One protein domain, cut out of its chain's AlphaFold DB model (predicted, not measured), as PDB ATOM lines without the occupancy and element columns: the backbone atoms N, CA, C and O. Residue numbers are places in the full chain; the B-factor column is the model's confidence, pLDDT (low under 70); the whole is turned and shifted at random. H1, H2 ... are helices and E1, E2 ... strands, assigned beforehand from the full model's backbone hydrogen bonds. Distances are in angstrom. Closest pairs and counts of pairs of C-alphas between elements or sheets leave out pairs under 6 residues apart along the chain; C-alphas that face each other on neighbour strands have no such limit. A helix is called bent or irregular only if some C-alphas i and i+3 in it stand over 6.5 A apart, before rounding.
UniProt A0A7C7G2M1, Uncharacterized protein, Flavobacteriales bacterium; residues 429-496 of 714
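This is residues 429 to 496 of the 714 residues of an uncharacterized protein of Flavobacteriales bacterium (UniProt A0A7C7G2M1). A long helix, H4, runs along one side of a small body and a hairpin of two strands, E1 and E2, runs along the opposite side, with the short helices H1, H2 and H3 between them. E1 is the strand nearer to the helices, and the link from H1 to H2, residues 451 to 458, passes round H4 on the side away from the hairpin. The printed part has 68 residues with two named strands and four named helices, in the order E1 E2 H1 H2 H3 H4; the sheet is E1 - E2, antiparallel, and the class is mixed, helices and strands. The whole is compact, with a radius of gyration of the C-alphas of 10.8 A and spans of 31 by 22 by 20 A.

E1, residues 429 to 433, and E2, residues 438 to 443, form an antiparallel hairpin, with 161 degrees between their directions. N 431 and O 440 are 2.9 A apart and N 433 and O 438 2.8 A, both within hydrogen-bond range. H1, residues 444 to 450, follows E2 by a tight link with no residue between. The closest C-alphas of E1 and H2, residues 459 to 466, are those of Val 431 and Leu 465, 6.0 A apart. The closest C-alphas of E1 and H3, residues 471 to 474, are those of Trp 433 and Thr 472, 5.8 A apart. H4, residues 478 to 494, is the hub and touches H1, H2 and H3. With residues 486 to 493 alone it touches H1, at a steep tilt of 40 degrees, opposite ways; the closest C-alphas, of Leu 444 and Val 493, are 6.2 A apart. H2 and H4 touch about perpendicular, at 79 degrees, with the C-alphas of Phe 462 and Ala 488 closest at 4.6 A. H3 and H4 only just touch, only at the corner by their link, with 3 pairs of C-alphas within 8 A; the closest are those of Ile 471 and Val 481, 7.2 A apart. H4 is apart from E1 and from E2, and H1 is apart from H2. Every O i to N i+4 pair is within hydrogen-bond range in H1 and H2, as are 11 of 13 in H4; H3 is too short for such a pair.

E1 begins at C-alpha 429, (-45.633, 23.924, 7.876), and is 13.3 A long; E2 is 17.2 A long. H1 measures 9.8 A, H2 10.5 A and H3 5.1 A. H4 measures 25.2 A, from C-alpha 478 at (-60.499, 15.421, 17.531) to C-alpha 494 at (-39.716, 29.480, 19.978). It is irregular: C-alphas 479 and 482 are 7.1 A apart.

The two C-alphas farthest apart, of Thr 436 and Thr 455, are 32.0 A from each other. The printed part has no cut. No link is long; that from H1 to H2, with 8 residues, is short, and the others are tight. Mean pLDDT of the printed part is 79.9, with residues 434 to 438 and 495 to 496 under 70.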
ATOM      1  N   LEU A 429     -45.170  25.248   7.452       81.31
ATOM      2  CA  LEU A 429     -45.633  23.924   7.876       81.31
ATOM      3  C   LEU A 429     -46.924  23.574   7.123       81.31
ATOM      4  O   LEU A 429     -47.892  24.338   7.142       81.31
ATOM      5  N   GLU A 430     -46.943  22.401   6.493       87.31
ATOM      6  CA  GLU A 430     -48.139  21.814   5.887       87.31
ATOM      7  C   GLU A 430     -48.667  20.683   6.773       87.31
ATOM      8  O   GLU A 430     -47.943  19.747   7.102       87.31
ATOM      9  N   VAL A 431     -49.928  20.783   7.186       84.69
ATOM     10  CA  VAL A 431     -50.593  19.791   8.038       84.69
ATOM     11  C   VAL A 431     -51.637  19.062   7.205       84.69
ATOM     12  O   VAL A 431     -52.436  19.708   6.537       84.69
ATOM     13  N   PHE A 432     -51.645  17.731   7.255       79.44
ATOM     14  CA  PHE A 432     -52.587  16.883   6.517       79.44
ATOM     15  C   PHE A 432     -53.674  16.319   7.448       79.44
ATOM     16  O   PHE A 432     -53.379  15.911   8.574       79.44
ATOM     17  N   TRP A 433     -54.920  16.240   6.975       78.56
ATOM     18  CA  TRP A 433     -56.054  15.612   7.666       78.56
ATOM     19  C   TRP A 433     -56.567  14.398   6.891       78.56
ATOM     20  O   TRP A 433     -56.957  14.506   5.729       78.56
ATOM     21  N   GLY A 434     -56.653  13.253   7.573       61.12
ATOM     22  CA  GLY A 434     -57.183  12.012   7.006       61.12
ATOM     23  C   GLY A 434     -56.359  11.447   5.841       61.12
ATOM     24  O   GLY A 434     -55.321  11.977   5.458       61.12
ATOM     25  N   SER A 435     -56.835  10.339   5.271       50.88
ATOM     26  CA  SER A 435     -56.280   9.723   4.054       50.88
ATOM     27  C   SER A 435     -56.817  10.350   2.758       50.88
ATOM     28  O   SER A 435     -56.438   9.930   1.669       50.88
ATOM     29  N   THR A 436     -57.708  11.341   2.864       51.12
ATOM     30  CA  THR A 436     -58.438  11.965   1.748       51.12
ATOM     31  C   THR A 436     -57.701  13.145   1.105       51.12
ATOM     32  O   THR A 436     -58.203  13.705   0.135       51.12
ATOM     33  N   GLY A 437     -56.520  13.517   1.613       53.56
ATOM     34  CA  GLY A 437     -55.623  14.492   0.980       53.56
ATOM     35  C   GLY A 437     -55.893  15.966   1.300       53.56
ATOM     36  O   GLY A 437     -55.312  16.828   0.651       53.56
ATOM     37  N   TYR A 438     -56.743  16.284   2.283       64.94
ATOM     38  CA  TYR A 438     -56.938  17.671   2.716       64.94
ATOM     39  C   TYR A 438     -55.722  18.154   3.516       64.94
ATOM     40  O   TYR A 438     -55.372  17.541   4.527       64.94
ATOM     41  N   SER A 439     -55.101  19.256   3.095       76.75
ATOM     42  CA  SER A 439     -53.987  19.884   3.804       76.75
ATOM     43  C   SER A 439     -54.183  21.387   3.977       76.75
ATOM     44  O   SER A 439     -54.929  22.034   3.245       76.75
ATOM     45  N   ALA A 440     -53.517  21.949   4.983       71.12
ATOM     46  CA  ALA A 440     -53.395  23.387   5.169       71.12
ATOM     47  C   ALA A 440     -51.913  23.729   5.292       71.12
ATOM     48  O   ALA A 440     -51.209  23.150   6.120       71.12
ATOM     49  N   LYS A 441     -51.454  24.668   4.467       80.06
ATOM     50  CA  LYS A 441     -50.057  25.082   4.360       80.06
ATOM     51  C   LYS A 441     -49.946  26.558   4.701       80.06
ATOM     52  O   LYS A 441     -50.573  27.382   4.045       80.06
ATOM     53  N   MET A 442     -49.184  26.883   5.736       74.31
ATOM     54  CA  MET A 442     -48.972  28.264   6.178       74.31
ATOM     55  C   MET A 442     -47.670  28.376   6.974       74.31
ATOM     56  O   MET A 442     -47.090  27.366   7.377       74.31
ATOM     57  N   SER A 443     -47.199  29.600   7.185       74.19
ATOM     58  CA  SER A 443     -46.013  29.877   7.995       74.19
ATOM     59  C   SER A 443     -46.213  29.519   9.469       74.19
ATOM     60  O   SER A 443     -47.336  29.482   9.974       74.19
ATOM     61  N   LEU A 444     -45.122  29.285  10.198       76.81
ATOM     62  CA  LEU A 444     -45.149  29.030  11.638       76.81
ATOM     63  C   LEU A 444     -45.747  30.211  12.403       76.81
ATOM     64  O   LEU A 444     -46.474  30.011  13.377       76.81
ATOM     65  N   ARG A 445     -45.529  31.439  11.920       74.00
ATOM     66  CA  ARG A 445     -46.190  32.636  12.442       74.00
ATOM     67  C   ARG A 445     -47.699  32.594  12.247       74.00
ATOM     68  O   ARG A 445     -48.443  32.906  13.173       74.00
ATOM     69  N   GLU A 446     -48.163  32.212  11.062       71.62
ATOM     70  CA  GLU A 446     -49.594  32.082  10.776       71.62
ATOM     71  C   GLU A 446     -50.231  30.970  11.608       71.62
ATOM     72  O   GLU A 446     -51.292  31.182  12.196       71.62
ATOM     73  N   TRP A 447     -49.553  29.829  11.749       86.94
ATOM     74  CA  TRP A 447     -49.982  28.763  12.647       86.94
ATOM     75  C   TRP A 447     -50.073  29.242  14.099       86.94
ATOM     76  O   TRP A 447     -51.103  29.055  14.742       86.94
ATOM     77  N   SER A 448     -49.035  29.908  14.609       78.19
ATOM     78  CA  SER A 448     -48.983  30.441  15.978       78.19
ATOM     79  C   SER A 448     -50.087  31.466  16.247       78.19
ATOM     80  O   SER A 448     -50.651  31.514  17.338       78.19
ATOM     81  N   GLN A 449     -50.470  32.247  15.232       78.88
ATOM     82  CA  GLN A 449     -51.584  33.189  15.335       78.88
ATOM     83  C   GLN A 449     -52.962  32.516  15.341       78.88
ATOM     84  O   GLN A 449     -53.890  33.086  15.914       78.88
ATOM     85  N   ARG A 450     -53.118  31.360  14.684       81.19
ATOM     86  CA  ARG A 450     -54.409  30.662  14.509       81.19
ATOM     87  C   ARG A 450     -54.671  29.572  15.548       81.19
ATOM     88  O   ARG A 450     -55.791  29.072  15.654       81.19
ATOM     89  N   LEU A 451     -53.648  29.164  16.288       86.75
ATOM     90  CA  LEU A 451     -53.733  28.106  17.285       86.75
ATOM     91  C   LEU A 451     -53.862  28.683  18.703       86.75
ATOM     92  O   LEU A 451     -53.435  29.809  18.959       86.75
ATOM     93  N   PRO A 452     -54.450  27.928  19.652       86.56
ATOM     94  CA  PRO A 452     -54.498  28.347  21.048       86.56
ATOM     95  C   PRO A 452     -53.101  28.670  21.583       86.56
ATOM     96  O   PRO A 452     -52.169  27.893  21.387       86.56
ATOM     97  N   LYS A 453     -52.955  29.782  22.311       85.00
ATOM     98  CA  LYS A 453     -51.683  30.084  22.975       85.00
ATOM     99  C   LYS A 453     -51.353  29.005  24.004       85.00
ATOM    100  O   LYS A 453     -52.211  28.597  24.785       85.00
ATOM    101  N   THR A 454     -50.098  28.583  24.023       84.62
ATOM    102  CA  THR A 454     -49.584  27.580  24.951       84.62
ATOM    103  C   THR A 454     -48.139  27.908  25.300       84.62
ATOM    104  O   THR A 454     -47.436  28.530  24.513       84.62
ATOM    105  N   THR A 455     -47.704  27.507  26.490       83.06
ATOM    106  CA  THR A 455     -46.288  27.506  26.889       83.06
ATOM    107  C   THR A 455     -45.663  26.119  26.765       83.06
ATOM    108  O   THR A 455     -44.466  25.962  26.961       83.06
ATOM    109  N   LYS A 456     -46.471  25.097  26.458       86.25
ATOM    110  CA  LYS A 456     -46.012  23.725  26.247       86.25
ATOM    111  C   LYS A 456     -45.495  23.551  24.822       86.25
ATOM    112  O   LYS A 456     -45.934  24.244  23.902       86.25
ATOM    113  N   VAL A 457     -44.589  22.599  24.652       87.44
ATOM    114  CA  VAL A 457     -43.889  22.328  23.395       87.44
ATOM    115  C   VAL A 457     -43.937  20.843  23.053       87.44
ATOM    116  O   VAL A 457     -43.931  19.999  23.948       87.44
ATOM    117  N   ASN A 458     -44.003  20.511  21.760       87.25
ATOM    118  CA  ASN A 458     -44.038  19.124  21.292       87.25
ATOM    119  C   ASN A 458     -43.212  18.912  20.005       87.25
ATOM    120  O   ASN A 458     -43.746  18.888  18.891       87.25
ATOM    121  N   LYS A 459     -41.894  18.725  20.181       85.38
ATOM    122  CA  LYS A 459     -40.913  18.489  19.100       85.38
ATOM    123  C   LYS A 459     -41.253  17.271  18.241       85.38
ATOM    124  O   LYS A 459     -41.183  17.330  17.015       85.38
ATOM    125  N   GLU A 460     -41.621  16.156  18.869       85.69
ATOM    126  CA  GLU A 460     -41.862  14.896  18.158       85.69
ATOM    127  C   GLU A 460     -43.088  14.983  17.242       85.69
ATOM    128  O   GLU A 460     -43.047  14.530  16.095       85.69
ATOM    129  N   LEU A 461     -44.163  15.620  17.716       88.81
ATOM    130  CA  LEU A 461     -45.344  15.868  16.900       88.81
ATOM    131  C   LEU A 461     -45.015  16.792  15.723       88.81
ATOM    132  O   LEU A 461     -45.395  16.480  14.597       88.81
ATOM    133  N   PHE A 462     -44.256  17.872  15.942       88.19
ATOM    134  CA  PHE A 462     -43.844  18.767  14.859       88.19
ATOM    135  C   PHE A 462     -43.029  18.049  13.773       88.19
ATOM    136  O   PHE A 462     -43.303  18.228  12.585       88.19
ATOM    137  N   LYS A 463     -42.075  17.186  14.160       80.31
ATOM    138  CA  LYS A 463     -41.287  16.380  13.208       80.31
ATOM    139  C   LYS A 463     -42.177  15.454  12.372       80.31
ATOM    140  O   LYS A 463     -42.021  15.397  11.155       80.31
ATOM    141  N   LYS A 464     -43.142  14.769  12.997       81.19
ATOM    142  CA  LYS A 464     -44.079  13.874  12.289       81.19
ATOM    143  C   LYS A 464     -44.996  14.641  11.331       81.19
ATOM    144  O   LYS A 464     -45.190  14.198  10.204       81.19
ATOM    145  N   LEU A 465     -45.500  15.805  11.741       86.19
ATOM    146  CA  LEU A 465     -46.306  16.676  10.879       86.19
ATOM    147  C   LEU A 465     -45.497  17.210   9.691       86.19
ATOM    148  O   LEU A 465     -45.966  17.159   8.561       86.19
ATOM    149  N   SER A 466     -44.255  17.639   9.930       77.88
ATOM    150  CA  SER A 466     -43.342  18.121   8.883       77.88
ATOM    151  C   SER A 466     -42.960  17.030   7.876       77.88
ATOM    152  O   SER A 466     -42.696  17.327   6.715       77.88
ATOM    153  N   ALA A 467     -42.975  15.762   8.295       76.19
ATOM    154  CA  ALA A 467     -42.807  14.600   7.421       76.19
ATOM    155  C   ALA A 467     -44.091  14.220   6.649       76.19
ATOM    156  O   ALA A 467     -44.122  13.187   5.981       76.19
ATOM    157  N   GLY A 468     -45.157  15.025   6.747       78.06
ATOM    158  CA  GLY A 468     -46.422  14.813   6.044       78.06
ATOM    159  C   GLY A 468     -47.336  13.765   6.681       78.06
ATOM    160  O   GLY A 468     -48.306  13.339   6.057       78.06
ATOM    161  N   VAL A 469     -47.058  13.328   7.916       82.31
ATOM    162  CA  VAL A 469     -47.922  12.363   8.606       82.31
ATOM    163  C   VAL A 469     -49.242  13.049   8.988       82.31
ATOM    164  O   VAL A 469     -49.209  14.076   9.672       82.31
ATOM    165  N   PRO A 470     -50.416  12.508   8.600       83.75
ATOM    166  CA  PRO A 470     -51.691  13.157   8.879       83.75
ATOM    167  C   PRO A 470     -51.945  13.317  10.377       83.75
ATOM    168  O   PRO A 470     -51.860  12.347  11.135       83.75
ATOM    169  N   ILE A 471     -52.339  14.514  10.816       85.81
ATOM    170  CA  ILE A 471     -52.515  14.824  12.242       85.81
ATOM    171  C   ILE A 471     -53.574  13.941  12.907       85.81
ATOM    172  O   ILE A 471     -53.432  13.557  14.064       85.81
ATOM    173  N   THR A 472     -54.596  13.537  12.153       80.38
ATOM    174  CA  THR A 472     -55.664  12.637  12.612       80.38
ATOM    175  C   THR A 472     -55.189  11.201  12.852       80.38
ATOM    176  O   THR A 472     -55.887  10.440  13.512       80.38
ATOM    177  N   SER A 473     -54.022  10.812  12.322       81.31
ATOM    178  CA  SER A 473     -53.380   9.523  12.637       81.31
ATOM    179  C   SER A 473     -52.522   9.587  13.904       81.31
ATOM    180  O   SER A 473     -52.274   8.565  14.535       81.31
ATOM    181  N   LEU A 474     -52.094  10.793  14.287       85.00
ATOM    182  CA  LEU A 474     -51.248  11.048  15.452       85.00
ATOM    183  C   LEU A 474     -52.082  11.370  16.696       85.00
ATOM    184  O   LEU A 474     -51.719  10.986  17.803       85.00
ATOM    185  N   ILE A 475     -53.207  12.064  16.508       87.69
ATOM    186  CA  ILE A 475     -54.114  12.505  17.565       87.69
ATOM    187  C   ILE A 475     -55.524  12.010  17.228       87.69
ATOM    188  O   ILE A 475     -56.222  12.596  16.403       87.69
ATOM    189  N   LEU A 476     -55.934  10.916  17.876       76.88
ATOM    190  CA  LEU A 476     -57.225  10.253  17.632       76.88
ATOM    191  C   LEU A 476     -58.421  11.023  18.219       76.88
ATOM    192  O   LEU A 476     -59.546  10.890  17.745       76.88
ATOM    193  N   ASP A 477     -58.181  11.830  19.251       80.44
ATOM    194  CA  ASP A 477     -59.193  12.678  19.881       80.44
ATOM    195  C   ASP A 477     -59.262  14.034  19.164       80.44
ATOM    196  O   ASP A 477     -58.411  14.907  19.363       80.44
ATOM    197  N   GLY A 478     -60.294  14.215  18.336       72.75
ATOM    198  CA  GLY A 478     -60.499  15.421  17.531       72.75
ATOM    199  C   GLY A 478     -60.513  16.723  18.341       72.75
ATOM    200  O   GLY A 478     -60.065  17.756  17.841       72.75
ATOM    201  N   ALA A 479     -60.944  16.685  19.607       76.00
ATOM    202  CA  ALA A 479     -60.961  17.864  20.472       76.00
ATOM    203  C   ALA A 479     -59.548  18.322  20.882       76.00
ATOM    204  O   ALA A 479     -59.337  19.501  21.168       76.00
ATOM    205  N   LYS A 480     -58.564  17.411  20.870       83.38
ATOM    206  CA  LYS A 480     -57.171  17.674  21.272       83.38
ATOM    207  C   LYS A 480     -56.251  18.048  20.114       83.38
ATOM    208  O   LYS A 480     -55.120  18.469  20.352       83.38
ATOM    209  N   VAL A 481     -56.718  17.937  18.870       84.12
ATOM    210  CA  VAL A 481     -55.922  18.218  17.663       84.12
ATOM    211  C   VAL A 481     -55.377  19.647  17.671       84.12
ATOM    212  O   VAL A 481     -54.185  19.848  17.455       84.12
ATOM    213  N   LYS A 482     -56.217  20.646  17.983       85.75
ATOM    214  CA  LYS A 482     -55.798  22.059  18.000       85.75
ATOM    215  C   LYS A 482     -54.765  22.352  19.087       85.75
ATOM    216  O   LYS A 482     -53.805  23.063  18.820       85.75
ATOM    217  N   SER A 483     -54.943  21.806  20.292       87.94
ATOM    218  CA  SER A 483     -53.983  21.988  21.387       87.94
ATOM    219  C   SER A 483     -52.661  21.274  21.110       87.94
ATOM    220  O   SER A 483     -51.609  21.853  21.335       87.94
ATOM    221  N   ALA A 484     -52.698  20.057  20.561       90.00
ATOM    222  CA  ALA A 484     -51.490  19.312  20.220       90.00
ATOM    223  C   ALA A 484     -50.704  20.004  19.092       90.00
ATOM    224  O   ALA A 484     -49.488  20.164  19.180       90.00
ATOM    225  N   LEU A 485     -51.403  20.497  18.064       92.62
ATOM    226  CA  LEU A 485     -50.789  21.283  16.994       92.62
ATOM    227  C   LEU A 485     -50.204  22.601  17.521       92.62
ATOM    228  O   LEU A 485     -49.122  22.991  17.092       92.62
ATOM    229  N   ALA A 486     -50.872  23.255  18.477       92.06
ATOM    230  CA  ALA A 486     -50.348  24.447  19.137       92.06
ATOM    231  C   ALA A 486     -49.024  24.172  19.854       92.06
ATOM    232  O   ALA A 486     -48.101  24.959  19.717       92.06
ATOM    233  N   GLU A 487     -48.899  23.054  20.573       93.06
ATOM    234  CA  GLU A 487     -47.645  22.668  21.238       93.06
ATOM    235  C   GLU A 487     -46.525  22.377  20.224       93.06
ATOM    236  O   GLU A 487     -45.378  22.768  20.433       93.06
ATOM    237  N   ALA A 488     -46.849  21.736  19.098       90.69
ATOM    238  CA  ALA A 488     -45.894  21.461  18.023       90.69
ATOM    239  C   ALA A 488     -45.399  22.742  17.330       90.69
ATOM    240  O   ALA A 488     -44.206  22.908  17.087       90.69
ATOM    241  N   VAL A 489     -46.307  23.673  17.040       89.12
ATOM    242  CA  VAL A 489     -45.982  24.965  16.423       89.12
ATOM    243  C   VAL A 489     -45.272  25.881  17.415       89.12
ATOM    244  O   VAL A 489     -44.319  26.551  17.039       89.12
ATOM    245  N   ASN A 490     -45.692  25.894  18.681       87.12
ATOM    246  CA  ASN A 490     -45.044  26.669  19.735       87.12
ATOM    247  C   ASN A 490     -43.603  26.206  19.958       87.12
ATOM    248  O   ASN A 490     -42.728  27.050  20.140       87.12
ATOM    249  N   TRP A 491     -43.352  24.891  19.867       87.62
ATOM    250  CA  TRP A 491     -41.992  24.367  19.779       87.62
ATOM    251  C   TRP A 491     -41.280  24.975  18.573       87.62
ATOM    252  O   TRP A 491     -40.301  25.665  18.758       87.62
ATOM    253  N   ALA A 492     -41.801  24.833  17.355       79.38
ATOM    254  CA  ALA A 492     -41.100  25.283  16.153       79.38
ATOM    255  C   ALA A 492     -40.847  26.806  16.062       79.38
ATOM    256  O   ALA A 492     -39.852  27.238  15.490       79.38
ATOM    257  N   VAL A 493     -41.730  27.628  16.632       73.38
ATOM    258  CA  VAL A 493     -41.583  29.092  16.649       73.38
ATOM    259  C   VAL A 493     -40.528  29.544  17.655       73.38
ATOM    260  O   VAL A 493     -39.719  30.406  17.326       73.38
ATOM    261  N   ASN A 494     -40.531  28.975  18.864       71.56
ATOM    262  CA  ASN A 494     -39.716  29.480  19.978       71.56
ATOM    263  C   ASN A 494     -38.470  28.634  20.267       71.56
ATOM    264  O   ASN A 494     -37.513  29.121  20.854       71.56
ATOM    265  N   GLU A 495     -38.497  27.366  19.871       67.31
ATOM    266  CA  GLU A 495     -37.487  26.342  20.156       67.31
ATOM    267  C   GLU A 495     -37.136  25.505  18.909       67.31
ATOM    268  O   GLU A 495     -36.332  24.579  18.991       67.31
ATOM    269  N   GLY A 496     -37.769  25.791  17.764       55.09
ATOM    270  CA  GLY A 496     -37.547  25.093  16.507       55.09
ATOM    271  C   GLY A 496     -36.149  25.392  16.034       55.09
ATOM    272  O   GLY A 496     -35.770  26.563  16.005       55.09
TER     273      GLY A 496